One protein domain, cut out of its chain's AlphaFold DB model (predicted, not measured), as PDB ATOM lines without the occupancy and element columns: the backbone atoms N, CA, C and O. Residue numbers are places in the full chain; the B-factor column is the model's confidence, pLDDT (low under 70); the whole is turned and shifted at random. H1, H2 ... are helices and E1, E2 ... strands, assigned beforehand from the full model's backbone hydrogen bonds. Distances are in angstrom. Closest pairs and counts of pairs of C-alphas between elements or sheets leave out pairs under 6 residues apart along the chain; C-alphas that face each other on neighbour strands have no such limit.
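Overview. This is residues 5 to 150 of the 204 residues of an uncharacterized protein of Spirochaetia bacterium (UniProt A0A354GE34). One twisted sheet folds over at one end, where the long strands E2 and E3 bend, and the short helix H1 packs on E8 there. At the other end is the E4 and E5 hairpin, with the unnamed residues 78 to 104 winding over the sheet's face. The 146 printed residues run H1, then E1 to E8, mostly strand, with under half in named elements. The branched sheet is antiparallel; the whole is compact, radius of gyration of the C-alphas 15.9 A, spans 43 by 32 by 27 A.

Along the chain. Find C-alpha 7 at (208.937, 193.760, 304.887), where H1, residues 7 to 12, begins. Next come E1, 21 to 28, 22.6 A; E2, 42 to 57, 25.5 A; and E3, 61 to 77, 27.2 A. Then read E4, 105 to 109; E5, 115 to 120; E6, 124 to 126; E7, 130 to 133; and E8, 140 to 145, ending at C-alpha 145 (212.552, 183.624, 304.284).

Arrangement. E1, E2 and E3 form a meander, each the antiparallel neighbour of the one before: N 24 and O 47 are 2.9 A apart, N 44 and O 73 2.8 A. E2 bends by 131 degrees at residue 53, E3 by 136 degrees at 65. On the other side of E3 from E2 lie E7 (N 62 to O 132, 2.8 A), E6 (N 70 to O 124, 2.8 A) and E5 (N 74 to O 118, 2.9 A). E4 pairs with E5, N 106 to O 119 2.8 A, and E8 with E1, N 25 to O 142 2.8 A. H1 is on the sheet, the C-alphas of Phe 7 and Leu 143 5.1 A apart; its O i to N i+4 pairs are within hydrogen-bond range.

Size, cuts and confidence. The C-alphas farthest apart, of Leu 35 and Lys 149, are 46.0 A apart. The printed part has no cut; the links E1 to E2 and E3 to E4 are long. Residues 146 to 148 have pLDDT under 70.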
ATOM      1  N   MET A   5     206.166 187.592 304.239       89.62
ATOM      2  CA  MET A   5     205.639 188.654 305.096       89.62
ATOM      3  C   MET A   5     205.937 190.002 304.457       89.62
ATOM      4  O   MET A   5     206.951 190.149 303.780       89.62
ATOM      5  N   PHE A   6     205.089 191.001 304.689       91.50
ATOM      6  CA  PHE A   6     205.435 192.363 304.307       91.50
ATOM      7  C   PHE A   6     206.679 192.824 305.069       91.50
ATOM      8  O   PHE A   6     206.794 192.644 306.282       91.50
ATOM      9  N   PHE A   7     207.625 193.417 304.349       92.56
ATOM     10  CA  PHE A   7     208.937 193.760 304.887       92.56
ATOM     11  C   PHE A   7     208.853 194.716 306.087       92.56
ATOM     12  O   PHE A   7     209.493 194.493 307.114       92.56
ATOM     13  N   GLU A   8     208.005 195.742 306.000       90.44
ATOM     14  CA  GLU A   8     207.810 196.712 307.083       90.44
ATOM     15  C   GLU A   8     207.180 196.069 308.334       90.44
ATOM     16  O   GLU A   8     207.548 196.392 309.463       90.44
ATOM     17  N   GLU A   9     206.274 195.103 308.153       91.62
ATOM     18  CA  GLU A   9     205.708 194.328 309.261       91.62
ATOM     19  C   GLU A   9     206.791 193.478 309.943       91.62
ATOM     20  O   GLU A   9     206.874 193.447 311.173       91.62
ATOM     21  N   ALA A  10     207.655 192.832 309.153       91.38
ATOM     22  CA  ALA A  10     208.778 192.055 309.668       91.38
ATOM     23  C   ALA A  10     209.769 192.930 310.451       91.38
ATOM     24  O   ALA A  10     210.260 192.508 311.503       91.38
ATOM     25  N   PHE A  11     210.031 194.154 309.981       91.25
ATOM     26  CA  PHE A  11     210.843 195.136 310.699       91.25
ATOM     27  C   PHE A  11     210.201 195.525 312.038       91.25
ATOM     28  O   PHE A  11     210.815 195.329 313.086       91.25
ATOM     29  N   LYS A  12     208.935 195.967 312.028       91.31
ATOM     30  CA  LYS A  12     208.198 196.393 313.234       91.31
ATOM     31  C   LYS A  12     208.081 195.290 314.289       91.31
ATOM     32  O   LYS A  12     208.096 195.573 315.484       91.31
ATOM     33  N   LYS A  13     207.986 194.027 313.866       92.88
ATOM     34  CA  LYS A  13     207.935 192.855 314.760       92.88
ATOM     35  C   LYS A  13     209.314 192.368 315.228       92.88
ATOM     36  O   LYS A  13     209.387 191.350 315.920       92.88
ATOM     37  N   GLY A  14     210.405 193.030 314.836       89.38
ATOM     38  CA  GLY A  14     211.772 192.621 315.176       89.38
ATOM     39  C   GLY A  14     212.163 191.263 314.582       89.38
ATOM     40  O   GLY A  14     213.012 190.560 315.130       89.38
ATOM     41  N   ILE A  15     211.513 190.852 313.491       89.00
ATOM     42  CA  ILE A  15     211.753 189.563 312.839       89.00
ATOM     43  C   ILE A  15     213.028 189.617 311.998       89.00
ATOM     44  O   ILE A  15     213.751 188.626 311.954       89.00
ATOM     45  N   LEU A  16     213.341 190.768 311.388       86.44
ATOM     46  CA  LEU A  16     214.543 190.918 310.559       86.44
ATOM     47  C   LEU A  16     215.831 190.581 311.326       86.44
ATOM     48  O   LEU A  16     216.713 189.933 310.781       86.44
ATOM     49  N   GLY A  17     215.920 190.938 312.612       82.31
ATOM     50  CA  GLY A  17     217.083 190.617 313.449       82.31
ATOM     51  C   GLY A  17     217.247 189.127 313.779       82.31
ATOM     52  O   GLY A  17     218.217 188.758 314.431       82.31
ATOM     53  N   LYS A  18     216.301 188.273 313.368       85.12
ATOM     54  CA  LYS A  18     216.303 186.823 313.618       85.12
ATOM     55  C   LYS A  18     216.596 185.998 312.362       85.12
ATOM     56  O   LYS A  18     216.611 184.775 312.447       85.12
ATOM     57  N   VAL A  19     216.784 186.642 311.209       82.94
ATOM     58  CA  VAL A  19     217.108 185.978 309.938       82.94
ATOM     59  C   VAL A  19     218.530 186.297 309.505       82.94
ATOM     60  O   VAL A  19     218.906 187.460 309.381       82.94
ATOM     61  N   SER A  20     219.301 185.249 309.229       85.50
ATOM     62  CA  SER A  20     220.669 185.326 308.709       85.50
ATOM     63  C   SER A  20     220.730 185.458 307.191       85.50
ATOM     64  O   SER A  20     221.711 185.975 306.656       85.50
ATOM     65  N   ASP A  21     219.698 184.980 306.502       87.31
ATOM     66  CA  ASP A  21     219.626 184.867 305.053       87.31
ATOM     67  C   ASP A  21     218.170 184.885 304.570       87.31
ATOM     68  O   ASP A  21     217.222 184.729 305.349       87.31
ATOM     69  N   GLY A  22     217.983 185.166 303.283       89.94
ATOM     70  CA  GLY A  22     216.653 185.306 302.708       89.94
ATOM     71  C   GLY A  22     216.638 185.905 301.311       89.94
ATOM     72  O   GLY A  22     217.675 186.189 300.704       89.94
ATOM     73  N   TYR A  23     215.419 186.118 300.823       91.94
ATOM     74  CA  TYR A  23     215.143 186.920 299.643       91.94
ATOM     75  C   TYR A  23     214.202 188.060 300.019       91.94
ATOM     76  O   TYR A  23     213.202 187.861 300.704       91.94
ATOM     77  N   ILE A  24     214.492 189.265 299.555       93.94
ATOM     78  CA  ILE A  24     213.585 190.409 299.654       93.94
ATOM     79  C   ILE A  24     213.194 190.783 298.240       93.94
ATOM     80  O   ILE A  24     214.065 190.904 297.389       93.94
ATOM     81  N   MET A  25     211.904 190.955 297.987       94.75
ATOM     82  CA  MET A  25     211.401 191.447 296.714       94.75
ATOM     83  C   MET A  25     210.680 192.765 296.933       94.75
ATOM     84  O   MET A  25     209.744 192.844 297.730       94.75
ATOM     85  N   SER A  26     211.088 193.776 296.190       95.06
ATOM     86  CA  SER A  26     210.463 195.088 296.168       95.06
ATOM     87  C   SER A  26     209.877 195.328 294.785       95.06
ATOM     88  O   SER A  26     210.498 195.021 293.772       95.06
ATOM     89  N   VAL A  27     208.663 195.857 294.744       94.50
ATOM     90  CA  VAL A  27     207.978 196.301 293.537       94.50
ATOM     91  C   VAL A  27     207.600 197.752 293.761       94.50
ATOM     92  O   VAL A  27     206.720 198.049 294.569       94.50
ATOM     93  N   SER A  28     208.297 198.633 293.061       93.38
ATOM     94  CA  SER A  28     208.021 200.062 293.042       93.38
ATOM     95  C   SER A  28     207.110 200.376 291.870       93.38
ATOM     96  O   SER A  28     207.406 199.988 290.733       93.38
ATOM     97  N   ILE A  29     206.000 201.052 292.147       90.62
ATOM     98  CA  ILE A  29     205.007 201.401 291.131       90.62
ATOM     99  C   ILE A  29     205.009 202.909 290.844       90.62
ATOM    100  O   ILE A  29     205.566 203.685 291.622       90.62
ATOM    101  N   PRO A  30     204.396 203.346 289.730       88.81
ATOM    102  CA  PRO A  30     204.272 204.760 289.418       88.81
ATOM    103  C   PRO A  30     203.433 205.470 290.473       88.81
ATOM    104  O   PRO A  30     202.397 204.963 290.915       88.81
ATOM    105  N   ASP A  31     203.862 206.671 290.843       87.44
ATOM    106  CA  ASP A  31     203.066 207.546 291.693       87.44
ATOM    107  C   ASP A  31     202.013 208.240 290.823       87.44
ATOM    108  O   ASP A  31     202.265 209.276 290.210       87.44
ATOM    109  N   PHE A  32     200.829 207.631 290.738       84.19
ATOM    110  CA  PHE A  32     199.723 208.128 289.917       84.19
ATOM    111  C   PHE A  32     199.163 209.483 290.381       84.19
ATOM    112  O   PHE A  32     198.433 210.120 289.625       84.19
ATOM    113  N   GLU A  33     199.481 209.932 291.601       86.06
ATOM    114  CA  GLU A  33     199.074 211.249 292.112       86.06
ATOM    115  C   GLU A  33     200.099 212.340 291.751       86.06
ATOM    116  O   GLU A  33     199.779 213.530 291.779       86.06
ATOM    117  N   ASN A  34     201.309 211.948 291.348       86.69
ATOM    118  CA  ASN A  34     202.371 212.843 290.916       86.69
ATOM    119  C   ASN A  34     202.466 212.880 289.383       86.69
ATOM    120  O   ASN A  34     202.906 211.929 288.741       86.69
ATOM    121  N   LEU A  35     202.114 214.018 288.779       85.25
ATOM    122  CA  LEU A  35     202.077 214.186 287.320       85.25
ATOM    123  C   LEU A  35     203.411 213.905 286.612       85.25
ATOM    124  O   LEU A  35     203.394 213.479 285.456       85.25
ATOM    125  N   GLU A  36     204.543 214.124 287.284       84.75
ATOM    126  CA  GLU A  36     205.879 213.864 286.734       84.75
ATOM    127  C   GLU A  36     206.241 212.375 286.778       84.75
ATOM    128  O   GLU A  36     207.050 211.917 285.976       84.75
ATOM    129  N   ARG A  37     205.612 211.611 287.682       86.31
ATOM    130  CA  ARG A  37     205.933 210.204 287.974       86.31
ATOM    131  C   ARG A  37     204.811 209.223 287.643       86.31
ATOM    132  O   ARG A  37     205.008 208.019 287.731       86.31
ATOM    133  N   GLN A  38     203.649 209.700 287.199       88.88
ATOM    134  CA  GLN A  38     202.496 208.859 286.837       88.88
ATOM    135  C   GLN A  38     202.784 207.883 285.682       88.88
ATOM    136  O   GLN A  38     202.092 206.880 285.529       88.88
ATOM    137  N   ASN A  39     203.787 208.196 284.854       91.00
ATOM    138  CA  ASN A  39     204.229 207.385 283.718       91.00
ATOM    139  C   ASN A  39     205.565 206.683 283.980       91.00
ATOM    140  O   ASN A  39     206.153 206.147 283.040       91.00
ATOM    141  N   ASP A  40     206.055 206.711 285.223       94.50
ATOM    142  CA  ASP A  40     207.243 205.964 285.614       94.50
ATOM    143  C   ASP A  40     207.075 204.471 285.254       94.50
ATOM    144  O   ASP A  40     205.960 203.958 285.117       94.50
ATOM    145  N   PRO A  41     208.172 203.731 285.060       94.94
ATOM    146  CA  PRO A  41     208.094 202.289 284.913       94.94
ATOM    147  C   PRO A  41     207.763 201.600 286.242       94.94
ATOM    148  O   PRO A  41     207.991 202.130 287.328       94.94
ATOM    149  N   ILE A  42     207.295 200.357 286.167       95.25
ATOM    150  CA  ILE A  42     207.269 199.487 287.348       95.25
ATOM    151  C   ILE A  42     208.638 198.832 287.476       95.25
ATOM    152  O   ILE A  42     209.097 198.161 286.547       95.25
ATOM    153  N   ALA A  43     209.277 199.023 288.624       95.94
ATOM    154  CA  ALA A  43     210.576 198.444 288.933       95.94
ATOM    155  C   ALA A  43     210.405 197.298 289.926       95.94
ATOM    156  O   ALA A  43     209.788 197.451 290.976       95.94
ATOM    157  N   ILE A  44     210.967 196.145 289.591       96.19
ATOM    158  CA  ILE A  44     211.028 194.976 290.460       96.19
ATOM    159  C   ILE A  44     212.492 194.783 290.835       96.19
ATOM    160  O   ILE A  44     213.336 194.614 289.958       96.19
ATOM    161  N   GLU A  45     212.789 194.794 292.126       95.50
ATOM    162  CA  GLU A  45     214.087 194.440 292.687       95.50
ATOM    163  C   GLU A  45     213.925 193.158 293.497       95.50
ATOM    164  O   GLU A  45     212.972 193.001 294.258       95.50
ATOM    165  N   MET A  46     214.874 192.240 293.365       94.69
ATOM    166  CA  MET A  46     215.021 191.139 294.296       94.69
ATOM    167  C   MET A  46     216.439 191.086 294.836       94.69
ATOM    168  O   MET A  46     217.401 191.077 294.072       94.69
ATOM    169  N   ILE A  47     216.554 190.996 296.153       93.75
ATOM    170  CA  ILE A  47     217.813 190.882 296.871       93.75
ATOM    171  C   ILE A  47     217.881 189.491 297.479       93.75
ATOM    172  O   ILE A  47     217.075 189.170 298.348       93.75
ATOM    173  N   SER A  48     218.841 188.674 297.058       91.69
ATOM    174  CA  SER A  48     219.273 187.533 297.866       91.69
ATOM    175  C   SER A  48     220.316 188.021 298.861       91.69
ATOM    176  O   SER A  48     221.189 188.808 298.495       91.69
ATOM    177  N   TYR A  49     220.232 187.594 300.116       90.19
ATOM    178  CA  TYR A  49     221.181 188.019 301.141       90.19
ATOM    179  C   TYR A  49     221.539 186.889 302.095       90.19
ATOM    180  O   TYR A  49     220.764 185.954 302.289       90.19
ATOM    181  N   SER A  50     222.724 186.996 302.691       88.88
ATOM    182  CA  SER A  50     223.253 186.031 303.655       88.88
ATOM    183  C   SER A  50     224.278 186.672 304.587       88.88
ATOM    184  O   SER A  50     224.943 187.645 304.219       88.88
ATOM    185  N   GLY A  51     224.464 186.084 305.769       88.19
ATOM    186  CA  GLY A  51     225.475 186.532 306.726       88.19
ATOM    187  C   GLY A  51     225.178 187.920 307.294       88.19
ATOM    188  O   GLY A  51     226.079 188.757 307.375       88.19
ATOM    189  N   VAL A  52     223.914 188.177 307.647       90.50
ATOM    190  CA  VAL A  52     223.501 189.434 308.285       90.50
ATOM    191  C   VAL A  52     224.269 189.645 309.592       90.50
ATOM    192  O   VAL A  52     224.132 188.872 310.534       90.50
ATOM    193  N   LYS A  53     225.064 190.719 309.650       91.62
ATOM    194  CA  LYS A  53     225.800 191.142 310.854       91.62
ATOM    195  C   LYS A  53     225.019 192.153 311.676       91.62
ATOM    196  O   LYS A  53     225.032 192.109 312.901       91.62
ATOM    197  N   SER A  54     224.383 193.101 310.997       93.00
ATOM    198  CA  SER A  54     223.590 194.147 311.630       93.00
ATOM    199  C   SER A  54     222.511 194.668 310.689       93.00
ATOM    200  O   SER A  54     222.611 194.558 309.462       93.00
ATOM    201  N   ILE A  55     221.465 195.219 311.297       93.25
ATOM    202  CA  ILE A  55     220.313 195.814 310.632       93.25
ATOM    203  C   ILE A  55     220.091 197.174 311.284       93.25
ATOM    204  O   ILE A  55     219.882 197.249 312.494       93.25
ATOM    205  N   ILE A  56     220.187 198.239 310.494       94.81
ATOM    206  CA  ILE A  56     220.189 199.620 310.978       94.81
ATOM    207  C   ILE A  56     219.013 200.357 310.343       94.81
ATOM    208  O   ILE A  56     218.893 200.393 309.119       94.81
ATOM    209  N   ASP A  57     218.156 200.948 311.172       95.00
ATOM    210  CA  ASP A  57     217.107 201.856 310.712       95.00
ATOM    211  C   ASP A  57     217.737 203.153 310.182       95.00
ATOM    212  O   ASP A  57     218.577 203.765 310.846       95.00
ATOM    213  N   VAL A  58     217.350 203.550 308.972       95.50
ATOM    214  CA  VAL A  58     217.812 204.782 308.316       95.50
ATOM    215  C   VAL A  58     216.653 205.737 307.995       95.50
ATOM    216  O   VAL A  58     216.785 206.630 307.157       95.50
ATOM    217  N   GLY A  59     215.500 205.553 308.642       92.38
ATOM    218  CA  GLY A  59     214.299 206.384 308.540       92.38
ATOM    219  C   GLY A  59     213.424 206.055 307.331       92.38
ATOM    220  O   GLY A  59     212.243 205.765 307.480       92.38
ATOM    221  N   SER A  60     213.998 206.064 306.126       90.31
ATOM    222  CA  SER A  60     213.288 205.729 304.873       90.31
ATOM    223  C   SER A  60     213.288 204.230 304.544       90.31
ATOM    224  O   SER A  60     212.723 203.796 303.541       90.31
ATOM    225  N   GLY A  61     213.938 203.426 305.380       93.94
ATOM    226  CA  GLY A  61     214.157 202.014 305.142       93.94
ATOM    227  C   GLY A  61     215.141 201.436 306.139       93.94
ATOM    228  O   GLY A  61     215.398 201.995 307.205       93.94
ATOM    229  N   VAL A  62     215.731 200.312 305.753       94.81
ATOM    230  CA  VAL A  62     216.612 199.530 306.605       94.81
ATOM    231  C   VAL A  62     217.889 199.190 305.852       94.81
ATOM    232  O   VAL A  62     217.852 198.642 304.749       94.81
ATOM    233  N   LYS A  63     219.035 199.486 306.463       95.31
ATOM    234  CA  LYS A  63     220.351 199.094 305.962       95.31
ATOM    235  C   LYS A  63     220.756 197.749 306.557       95.31
ATOM    236  O   LYS A  63     220.883 197.615 307.772       95.31
ATOM    237  N   PHE A  64     221.017 196.778 305.693       94.69
ATOM    238  CA  PHE A  64     221.608 195.493 306.044       94.69
ATOM    239  C   PHE A  64     223.117 195.574 305.888       94.69
ATOM    240  O   PHE A  64     223.617 195.915 304.816       94.69
ATOM    241  N   GLN A  65     223.853 195.212 306.933       94.50
ATOM    242  CA  GLN A  65     225.268 194.879 306.820       94.50
ATOM    243  C   GLN A  65     225.381 193.379 306.547       94.50
ATOM    244  O   GLN A  65     225.437 192.564 307.470       94.50
ATOM    245  N   ALA A  66     225.334 193.023 305.269       92.06
ATOM    246  CA  ALA A  66     225.281 191.652 304.789       92.06
ATOM    247  C   ALA A  66     225.814 191.580 303.357       92.06
ATOM    248  O   ALA A  66     225.788 192.575 302.626       92.06
ATOM    249  N   GLN A  67     226.231 190.382 302.955       90.75
ATOM    250  CA  GLN A  67     226.471 190.088 301.549       90.75
ATOM    251  C   GLN A  67     225.134 189.849 300.856       90.75
ATOM    252  O   GLN A  67     224.227 189.240 301.431       90.75
ATOM    253  N   GLY A  68     225.021 190.288 299.610       90.12
ATOM    254  CA  GLY A  68     223.845 190.011 298.807       90.12
ATOM    255  C   GLY A  68     224.069 190.170 297.315       90.12
ATOM    256  O   GLY A  68     225.123 190.617 296.862       90.12
ATOM    257  N   LYS A  69     223.054 189.795 296.542       92.12
ATOM    258  CA  LYS A  69     222.993 190.032 295.102       92.12
ATOM    259  C   LYS A  69     221.636 190.606 294.742       92.12
ATOM    260  O   LYS A  69     220.613 190.112 295.211       92.12
ATOM    261  N   LYS A  70     221.636 191.630 293.896       93.88
ATOM    262  CA  LYS A  70     220.439 192.324 293.430       93.88
ATOM    263  C   LYS A  70     220.128 191.944 291.995       93.88
ATOM    264  O   LYS A  70     220.981 192.070 291.121       93.88
ATOM    265  N   MET A  71     218.905 191.508 291.747       95.19
ATOM    266  CA  MET A  71     218.364 191.307 290.413       95.19
ATOM    267  C   MET A  71     217.242 192.311 290.172       95.19
ATOM    268  O   MET A  71     216.454 192.577 291.076       95.19
ATOM    269  N   PHE A  72     217.161 192.849 288.958       96.38
ATOM    270  CA  PHE A  72     216.186 193.876 288.600       96.38
ATOM    271  C   PHE A  72     215.307 193.439 287.432       96.38
ATOM    272  O   PHE A  72     215.711 192.621 286.615       96.38
ATOM    273  N   CYS A  73     214.109 193.997 287.326       97.19
ATOM    274  CA  CYS A  73     213.276 193.942 286.133       97.19
ATOM    275  C   CYS A  73     212.522 195.256 286.019       97.19
ATOM    276  O   CYS A  73     211.904 195.699 286.983       97.19
ATOM    277  N   LEU A  74     212.561 195.860 284.837       97.38
ATOM    278  CA  LEU A  74     211.874 197.112 284.569       97.38
ATOM    279  C   LEU A  74     210.778 196.893 283.532       97.38
ATOM    280  O   LEU A  74     211.021 196.288 282.488       97.38
ATOM    281  N   LEU A  75     209.580 197.376 283.837       97.00
ATOM    282  CA  LEU A  75     208.401 197.291 282.985       97.00
ATOM    283  C   LEU A  75     208.015 198.706 282.573       97.00
ATOM    284  O   LEU A  75     207.417 199.454 283.345       97.00
ATOM    285  N   GLU A  76     208.398 199.084 281.363       96.00
ATOM    286  CA  GLU A  76     208.237 200.443 280.863       96.00
ATOM    287  C   GLU A  76     206.967 200.558 280.024       96.00
ATOM    288  O   GLU A  76     206.852 199.868 279.003       96.00
ATOM    289  N   PRO A  77     206.018 201.427 280.407       93.88
ATOM    290  CA  PRO A  77     204.879 201.727 279.557       93.88
ATOM    291  C   PRO A  77     205.324 202.526 278.325       93.88
ATOM    292  O   PRO A  77     206.325 203.242 278.352       93.88
ATOM    293  N   VAL A  78     204.531 202.471 277.250       91.62
ATOM    294  CA  VAL A  78     204.770 203.284 276.036       91.62
ATOM    295  C   VAL A  78     204.814 204.789 276.339       91.62
ATOM    296  O   VAL A  78     205.486 205.535 275.635       91.62
ATOM    297  N   SER A  79     204.121 205.244 277.386       92.44
ATOM    298  CA  SER A  79     204.096 206.649 277.801       92.44
ATOM    299  C   SER A  79     205.360 207.114 278.535       92.44
ATOM    300  O   SER A  79     205.471 208.306 278.825       92.44
ATOM    301  N   TYR A  80     206.311 206.223 278.839       94.94
ATOM    302  CA  TYR A  80     207.507 206.591 279.586       94.94
ATOM    303  C   TYR A  80     208.488 207.420 278.745       94.94
ATOM    304  O   TYR A  80     209.013 206.975 277.716       94.94
ATOM    305  N   THR A  81     208.765 208.634 279.214       92.75
ATOM    306  CA  THR A  81     209.504 209.673 278.484       92.75
ATOM    307  C   THR A  81     210.998 209.379 278.363       92.75
ATOM    308  O   THR A  81     211.591 209.640 277.315       92.75
ATOM    309  N   GLU A  82     211.612 208.762 279.376       95.38
ATOM    310  CA  GLU A  82     213.045 208.426 279.382       95.38
ATOM    311  C   GLU A  82     213.334 207.004 278.863       95.38
ATOM    312  O   GLU A  82     214.417 206.454 279.062       95.38
ATOM    313  N   SER A  83     212.394 206.388 278.136       95.44
ATOM    314  CA  SER A  83     212.570 205.049 277.548       95.44
ATOM    315  C   SER A  83     213.741 204.961 276.550       95.44
ATOM    316  O   SER A  83     214.263 203.881 276.281       95.44
ATOM    317  N   HIS A  84     214.219 206.077 276.012       95.50
ATOM    318  CA  HIS A  84     215.395 206.121 275.139       95.50
ATOM    319  C   HIS A  84     216.720 206.298 275.905       95.50
ATOM    320  O   HIS A  84     217.788 206.154 275.314       95.50
ATOM    321  N   VAL A  85     216.664 206.598 277.206       97.38
ATOM    322  CA  VAL A  85     217.830 206.840 278.063       97.38
ATOM    323  C   VAL A  85     218.189 205.556 278.802       97.38
ATOM    324  O   VAL A  85     217.308 204.883 279.339       97.38
ATOM    325  N   ASP A  86     219.479 205.221 278.844       97.94
ATOM    326  CA  ASP A  86     220.000 204.098 279.636       97.94
ATOM    327  C   ASP A  86     219.530 204.198 281.103       97.94
ATOM    328  O   ASP A  86     219.649 205.282 281.679       97.94
ATOM    329  N   PRO A  87     219.074 203.105 281.750       97.38
ATOM    330  CA  PRO A  87     218.546 203.144 283.116       97.38
ATOM    331  C   PRO A  87     219.480 203.790 284.139       97.38
ATOM    332  O   PRO A  87     219.036 204.603 284.944       97.38
ATOM    333  N   VAL A  88     220.785 203.533 284.043       97.00
ATOM    334  CA  VAL A  88     221.796 204.136 284.930       97.00
ATOM    335  C   VAL A  88     221.929 205.661 284.782       97.00
ATOM    336  O   VAL A  88     222.440 206.325 285.678       97.00
ATOM    337  N   ASN A  89     221.464 206.234 283.670       97.44
ATOM    338  CA  ASN A  89     221.566 207.665 283.361       97.44
ATOM    339  C   ASN A  89     220.234 208.422 283.509       97.44
ATOM    340  O   ASN A  89     220.181 209.616 283.217       97.44
ATOM    341  N   ARG A  90     219.156 207.742 283.910       95.88
ATOM    342  CA  ARG A  90     217.830 208.350 284.104       95.88
ATOM    343  C   ARG A  90     217.780 209.236 285.331       95.88
ATOM    344  O   ARG A  90     218.663 209.152 286.187       95.88
ATOM    345  N   SER A  91     216.734 210.048 285.451       93.81
ATOM    346  CA  SER A  91     216.557 210.866 286.649       93.81
ATOM    347  C   SER A  91     216.429 209.989 287.898       93.81
ATOM    348  O   SER A  91     215.547 209.132 287.977       93.81
ATOM    349  N   ALA A  92     217.266 210.258 288.906       90.81
ATOM    350  CA  ALA A  92     217.269 209.553 290.190       90.81
ATOM    351  C   ALA A  92     215.954 209.698 290.982       90.81
ATOM    352  O   ALA A  92     215.733 208.965 291.942       90.81
ATOM    353  N   SER A  93     215.080 210.636 290.596       87.00
ATOM    354  CA  SER A  93     213.738 210.785 291.170       87.00
ATOM    355  C   SER A  93     212.708 209.798 290.606       87.00
ATOM    356  O   SER A  93     211.618 209.685 291.166       87.00
ATOM    357  N   THR A  94     213.030 209.092 289.518       89.44
ATOM    358  CA  THR A  94     212.129 208.135 288.856       89.44
ATOM    359  C   THR A  94     212.440 206.706 289.289       89.44
ATOM    360  O   THR A  94     213.584 206.368 289.595       89.44
ATOM    361  N   THR A  95     211.447 205.818 289.235       91.88
ATOM    362  CA  THR A  95     211.680 204.367 289.423       91.88
ATOM    363  C   THR A  95     212.496 203.745 288.280       91.88
ATOM    364  O   THR A  95     212.964 202.611 288.388       91.88
ATOM    365  N   GLY A  96     212.664 204.470 287.169       94.31
ATOM    366  CA  GLY A  96     213.432 204.029 286.011       94.31
ATOM    367  C   GLY A  96     214.941 204.057 286.221       94.31
ATOM    368  O   GLY A  96     215.647 203.402 285.452       94.31
ATOM    369  N   HIS A  97     215.431 204.778 287.233       95.44
ATOM    370  CA  HIS A  97     216.852 204.868 287.540       95.44
ATOM    371  C   HIS A  97     217.356 203.599 288.238       95.44
ATOM    372  O   HIS A  97     217.146 203.399 289.435       95.44
ATOM    373  N   LEU A  98     218.034 202.736 287.482       95.31
ATOM    374  CA  LEU A  98     218.546 201.445 287.949       95.31
ATOM    375  C   LEU A  98     219.980 201.212 287.457       95.31
ATOM    376  O   LEU A  98     220.354 201.740 286.411       95.31
ATOM    377  N   PRO A  99     220.801 200.413 288.164       94.94
ATOM    378  CA  PRO A  99     222.249 200.370 287.956       94.94
ATOM    379  C   PRO A  99     222.682 199.511 286.754       94.94
ATOM    380  O   PRO A  99     223.667 198.786 286.848       94.94
ATOM    381  N   PHE A 100     221.969 199.576 285.628       95.75
ATOM    382  CA  PHE A 100     222.278 198.812 284.420       95.75
ATOM    383  C   PHE A 100     222.062 199.615 283.132       95.75
ATOM    384  O   PHE A 100     221.379 200.642 283.104       95.75
ATOM    385  N   ARG A 101     222.653 199.124 282.044       97.44
ATOM    386  CA  ARG A 101     222.537 199.665 280.682       97.44
ATOM    387  C   ARG A 101     221.719 198.747 279.790       97.44
ATOM    388  O   ARG A 101     221.662 197.539 280.014       97.44
ATOM    389  N   PHE A 102     221.180 199.274 278.694       97.50
ATOM    390  CA  PHE A 102     220.496 198.451 277.689       97.50
ATOM    391  C   PHE A 102     221.386 197.325 277.146       97.50
ATOM    392  O   PHE A 102     220.916 196.209 276.930       97.50
ATOM    393  N   SER A 103     222.689 197.579 276.994       97.19
ATOM    394  CA  SER A 103     223.678 196.592 276.539       97.19
ATOM    395  C   SER A 103     223.882 195.418 277.498       97.19
ATOM    396  O   SER A 103     224.540 194.444 277.137       97.19
ATOM    397  N   GLU A 104     223.352 195.488 278.716       96.06
ATOM    398  CA  GLU A 104     223.467 194.459 279.754       96.06
ATOM    399  C   GLU A 104     222.169 193.657 279.911       96.06
ATOM    400  O   GLU A 104     222.152 192.644 280.612       96.06
ATOM    401  N   CYS A 105     221.101 194.066 279.224       95.81
ATOM    402  CA  CYS A 105     219.758 193.530 279.396       95.81
ATOM    403  C   CYS A 105     219.257 192.774 278.177       95.81
ATOM    404  O   CYS A 105     219.561 193.108 277.029       95.81
ATOM    405  N   ASP A 106     218.419 191.782 278.438       96.25
ATOM    406  CA  ASP A 106     217.447 191.326 277.463       96.25
ATOM    407  C   ASP A 106     216.301 192.343 277.426       96.25
ATOM    408  O   ASP A 106     215.779 192.746 278.470       96.25
ATOM    409  N   SER A 107     215.923 192.762 276.220       96.88
ATOM    410  CA  SER A 107     214.813 193.683 275.985       96.88
ATOM    411  C   SER A 107     213.789 193.027 275.074       96.88
ATOM    412  O   SER A 107     214.139 192.505 274.015       96.88
ATOM    413  N   PHE A 108     212.528 193.022 275.494       97.06
ATOM    414  CA  PHE A 108     211.430 192.494 274.691       97.06
ATOM    415  C   PHE A 108     210.121 193.207 275.019       97.06
ATOM    416  O   PHE A 108     209.952 193.763 276.102       97.06
ATOM    417  N   LEU A 109     209.191 193.204 274.069       96.44
ATOM    418  CA  LEU A 109     207.851 193.750 274.256       96.44
ATOM    419  C   LEU A 109     206.888 192.656 274.721       96.44
ATOM    420  O   LEU A 109     207.032 191.488 274.350       96.44
ATOM    421  N   THR A 110     205.884 193.046 275.504       95.44
ATOM    422  CA  THR A 110     204.703 192.210 275.746       95.44
ATOM    423  C   THR A 110     203.973 191.918 274.439       95.44
ATOM    424  O   THR A 110     204.088 192.662 273.465       95.44
ATOM    425  N   LYS A 111     203.166 190.851 274.404       93.25
ATOM    426  CA  LYS A 111     202.439 190.451 273.182       93.25
ATOM    427  C   LYS A 111     201.515 191.525 272.600       93.25
ATOM    428  O   LYS A 111     201.172 191.454 271.425       93.25
ATOM    429  N   ASP A 112     201.051 192.463 273.418       91.25
ATOM    430  CA  ASP A 112     200.217 193.590 272.994       91.25
ATOM    431  C   ASP A 112     201.012 194.875 272.709       91.25
ATOM    432  O   ASP A 112     200.408 195.901 272.404       91.25
ATOM    433  N   ASN A 113     202.347 194.813 272.778       92.12
ATOM    434  CA  ASN A 113     203.286 195.909 272.540       92.12
ATOM    435  C   ASN A 113     203.081 197.135 273.445       92.12
ATOM    436  O   ASN A 113     203.482 198.239 273.082       92.12
ATOM    437  N   LYS A 114     202.456 196.963 274.616       91.56
ATOM    438  CA  LYS A 114     202.190 198.069 275.551       91.56
ATOM    439  C   LYS A 114     203.270 198.270 276.603       91.56
ATOM    440  O   LYS A 114     203.356 199.354 277.177       91.56
ATOM    441  N   VAL A 115     204.055 197.235 276.881       95.38
ATOM    442  CA  VAL A 115     205.094 197.283 277.906       95.38
ATOM    443  C   VAL A 115     206.389 196.730 277.339       95.38
ATOM    444  O   VAL A 115     206.423 195.618 276.805       95.38
ATOM    445  N   ARG A 116     207.464 197.506 277.468       96.88
ATOM    446  CA  ARG A 116     208.825 197.035 277.221       96.88
ATOM    447  C   ARG A 116     209.394 196.487 278.519       96.88
ATOM    448  O   ARG A 116     209.407 197.164 279.540       96.88
ATOM    449  N   VAL A 117     209.856 195.248 278.468       97.69
ATOM    450  CA  VAL A 117     210.520 194.574 279.577       97.69
ATOM    451  C   VAL A 117     212.019 194.732 279.392       97.69
ATOM    452  O   VAL A 117     212.548 194.366 278.340       97.69
ATOM    453  N   LEU A 118     212.700 195.250 280.411       98.19
ATOM    454  CA  LEU A 118     214.157 195.251 280.505       98.19
ATOM    455  C   LEU A 118     214.583 194.344 281.650       98.19
ATOM    456  O   LEU A 118     214.209 194.558 282.805       98.19
ATOM    457  N   LEU A 119     215.381 193.336 281.316       97.31
ATOM    458  CA  LEU A 119     215.836 192.327 282.258       97.31
ATOM    459  C   LEU A 119     217.359 192.174 282.156       97.31
ATOM    460  O   LEU A 119     217.838 191.586 281.185       97.31
ATOM    461  N   PRO A 120     218.147 192.706 283.109       95.81
ATOM    462  CA  PRO A 120     219.590 192.492 283.167       95.81
ATOM    463  C   PRO A 120     219.953 191.014 283.081       95.81
ATOM    464  O   PRO A 120     219.370 190.184 283.766       95.81
ATOM    465  N   ARG A 121     220.951 190.667 282.269       94.50
ATOM    466  CA  ARG A 121     221.412 189.275 282.131       94.50
ATOM    467  C   ARG A 121     222.175 188.764 283.352       94.50
ATOM    468  O   ARG A 121     222.466 187.572 283.428       94.50
ATOM    469  N   LYS A 122     222.554 189.653 284.275       91.50
ATOM    470  CA  LYS A 122     223.314 189.327 285.482       91.50
ATOM    471  C   LYS A 122     222.799 190.109 286.682       91.50
ATOM    472  O   LYS A 122     222.382 191.254 286.539       91.50
ATOM    473  N   ALA A 123     222.879 189.486 287.854       91.31
ATOM    474  CA  ALA A 123     222.662 190.163 289.122       91.31
ATOM    475  C   ALA A 123     223.869 191.046 289.490       91.31
ATOM    476  O   ALA A 123     225.005 190.751 289.113       91.31
ATOM    477  N   HIS A 124     223.616 192.097 290.262       89.81
ATOM    478  CA  HIS A 124     224.618 193.012 290.798       89.81
ATOM    479  C   HIS A 124     225.060 192.565 292.192       89.81
ATOM    480  O   HIS A 124     224.225 192.305 293.058       89.81
ATOM    481  N   ASP A 125     226.367 192.508 292.426       88.75
ATOM    482  CA  ASP A 125     226.930 192.133 293.721       88.75
ATOM    483  C   ASP A 125     226.835 193.270 294.748       88.75
ATOM    484  O   ASP A 125     227.163 194.421 294.463       88.75
ATOM    485  N   CYS A 126     226.418 192.932 295.967       86.75
ATOM    486  CA  CYS A 126     226.449 193.795 297.146       86.75
ATOM    487  C   CYS A 126     227.381 193.159 298.184       86.75
ATOM    488  O   CYS A 126     226.991 192.227 298.886       86.75
ATOM    489  N   PHE A 127     228.626 193.632 298.263       82.56
ATOM    490  CA  PHE A 127     229.659 192.969 299.068       82.56
ATOM    491  C   PHE A 127     229.547 193.244 300.576       82.56
ATOM    492  O   PHE A 127     229.722 192.323 301.369       82.56
ATOM    493  N   ASP A 128     229.224 194.479 300.971       84.00
ATOM    494  CA  ASP A 128     229.326 194.896 302.381       84.00
ATOM    495  C   ASP A 128     228.001 195.325 303.011       84.00
ATOM    496  O   ASP A 128     227.784 195.152 304.214       84.00
ATOM    497  N   SER A 129     227.123 195.938 302.219       92.94
ATOM    498  CA  SER A 129     225.805 196.353 302.683       92.94
ATOM    499  C   SER A 129     224.860 196.635 301.528       92.94
ATOM    500  O   SER A 129     225.288 196.933 300.413       92.94
ATOM    501  N   PHE A 130     223.568 196.597 301.826       94.25
ATOM    502  CA  PHE A 130     222.515 197.095 300.952       94.25
ATOM    503  C   PHE A 130     221.406 197.728 301.791       94.25
ATOM    504  O   PHE A 130     221.224 197.396 302.962       94.25
ATOM    505  N   THR A 131     220.660 198.646 301.186       94.56
ATOM    506  CA  THR A 131     219.487 199.268 301.807       94.56
ATOM    507  C   THR A 131     218.228 198.745 301.135       94.56
ATOM    508  O   THR A 131     218.198 198.593 299.912       94.56
ATOM    509  N   VAL A 132     217.211 198.480 301.949       94.50
ATOM    510  CA  VAL A 132     215.847 198.160 301.530       94.50
ATOM    511  C   VAL A 132     214.962 199.308 301.983       94.50
ATOM    512  O   VAL A 132     214.832 199.544 303.185       94.50
ATOM    513  N   SER A 133     214.376 200.035 301.041       91.88
ATOM    514  CA  SER A 133     213.442 201.113 301.366       91.88
ATOM    515  C   SER A 133     212.130 200.547 301.902       91.88
ATOM    516  O   SER A 133     211.680 199.474 301.483       91.88
ATOM    517  N   PHE A 134     211.487 201.272 302.815       91.62
ATOM    518  CA  PHE A 134     210.091 200.992 303.126       91.62
ATOM    519  C   PHE A 134     209.220 201.316 301.901       91.62
ATOM    520  O   PHE A 134     209.531 202.259 301.168       91.62
ATOM    521  N   PRO A 135     208.169 200.519 301.632       87.81
ATOM    522  CA  PRO A 135     207.298 200.761 300.489       87.81
ATOM    523  C   PRO A 135     206.575 202.107 300.646       87.81
ATOM    524  O   PRO A 135     206.045 202.405 301.718       87.81
ATOM    525  N   HIS A 136     206.524 202.909 299.580       85.88
ATOM    526  CA  HIS A 136     205.648 204.080 299.528       85.88
ATOM    527  C   HIS A 136     204.204 203.654 299.215       85.88
ATOM    528  O   HIS A 136     203.892 202.472 299.055       85.88
ATOM    529  N   LYS A 137     203.283 204.621 299.138       82.00
ATOM    530  CA  LYS A 137     201.874 204.358 298.824       82.00
ATOM    531  C   LYS A 137     201.753 203.612 297.487       82.00
ATOM    532  O   LYS A 137     202.083 204.155 296.442       82.00
ATOM    533  N   GLY A 138     201.238 202.384 297.545       80.06
ATOM    534  CA  GLY A 138     201.018 201.522 296.382       80.06
ATOM    535  C   GLY A 138     202.189 200.595 296.029       80.06
ATOM    536  O   GLY A 138     201.968 199.597 295.343       80.06
ATOM    537  N   ASP A 139     203.391 200.857 296.552       85.06
ATOM    538  CA  ASP A 139     204.519 199.932 296.443       85.06
ATOM    539  C   ASP A 139     204.242 198.639 297.219       85.06
ATOM    540  O   ASP A 139     203.432 198.572 298.149       85.06
ATOM    541  N   LEU A 140     204.989 197.598 296.871       85.50
ATOM    542  CA  LEU A 140     204.955 196.314 297.547       85.50
ATOM    543  C   LEU A 140     206.375 195.908 297.932       85.50
ATOM    544  O   LEU A 140     207.259 195.861 297.090       85.50
ATOM    545  N   CYS A 141     206.603 195.565 299.198       87.38
ATOM    546  CA  CYS A 141     207.885 195.028 299.649       87.38
ATOM    547  C   CYS A 141     207.647 193.770 300.488       87.38
ATOM    548  O   CYS A 141     207.025 193.826 301.553       87.38
ATOM    549  N   ILE A 142     208.102 192.627 299.979       84.75
ATOM    550  CA  ILE A 142     207.875 191.300 300.547       84.75
ATOM    551  C   ILE A 142     209.210 190.691 300.965       84.75
ATOM    552  O   ILE A 142     210.145 190.582 300.176       84.75
ATOM    553  N   LEU A 143     209.258 190.226 302.206       83.19
ATOM    554  CA  LEU A 143     210.303 189.363 302.724       83.19
ATOM    555  C   LEU A 143     209.912 187.893 302.532       83.19
ATOM    556  O   LEU A 143     208.896 187.430 303.061       83.19
ATOM    557  N   TYR A 144     210.763 187.153 301.832       78.38
ATOM    558  CA  TYR A 144     210.724 185.703 301.705       78.38
ATOM    559  C   TYR A 144     211.858 185.108 302.522       78.38
ATOM    560  O   TYR A 144     213.035 185.357 302.258       78.38
ATOM    561  N   PHE A 145     211.521 184.286 303.505       70.31
ATOM    562  CA  PHE A 145     212.552 183.624 304.284       70.31
ATOM    563  C   PHE A 145     212.923 182.292 303.644       70.31
ATOM    564  O   PHE A 145     212.086 181.624 303.024       70.31
ATOM    565  N   ILE A 146     214.172 181.882 303.846       68.50
ATOM    566  CA  ILE A 146     214.592 180.525 303.528       68.50
ATOM    567  C   ILE A 146     214.145 179.631 304.674       68.50
ATOM    568  O   ILE A 146     214.642 179.710 305.793       68.50
ATOM    569  N   PHE A 147     213.170 178.782 304.388       65.88
ATOM    570  CA  PHE A 147     212.678 177.786 305.340       65.88
ATOM    571  C   PHE A 147     213.003 176.358 304.914       65.88
ATOM    572  O   PHE A 147     212.687 175.424 305.647       65.88
ATOM    573  N   ASP A 148     213.586 176.191 303.729       68.62
ATOM    574  CA  ASP A 148     213.866 174.894 303.134       68.62
ATOM    575  C   ASP A 148     215.315 174.830 302.655       68.62
ATOM    576  O   ASP A 148     215.863 175.815 302.157       68.62
ATOM    577  N   LYS A 149     215.926 173.655 302.810       73.00
ATOM    578  CA  LYS A 149     217.258 173.373 302.271       73.00
ATOM    579  C   LYS A 149     217.211 173.255 300.747       73.00
ATOM    580  O   LYS A 149     218.216 173.524 300.094       73.00
ATOM    581  N   ASP A 150     216.058 172.881 300.188       83.00
ATOM    582  CA  ASP A 150     215.819 172.854 298.750       83.00
ATOM    583  C   ASP A 150     215.370 174.230 298.232       83.00
ATOM    584  O   ASP A 150     214.191 174.523 298.006       83.00
TER     585      ASP A 150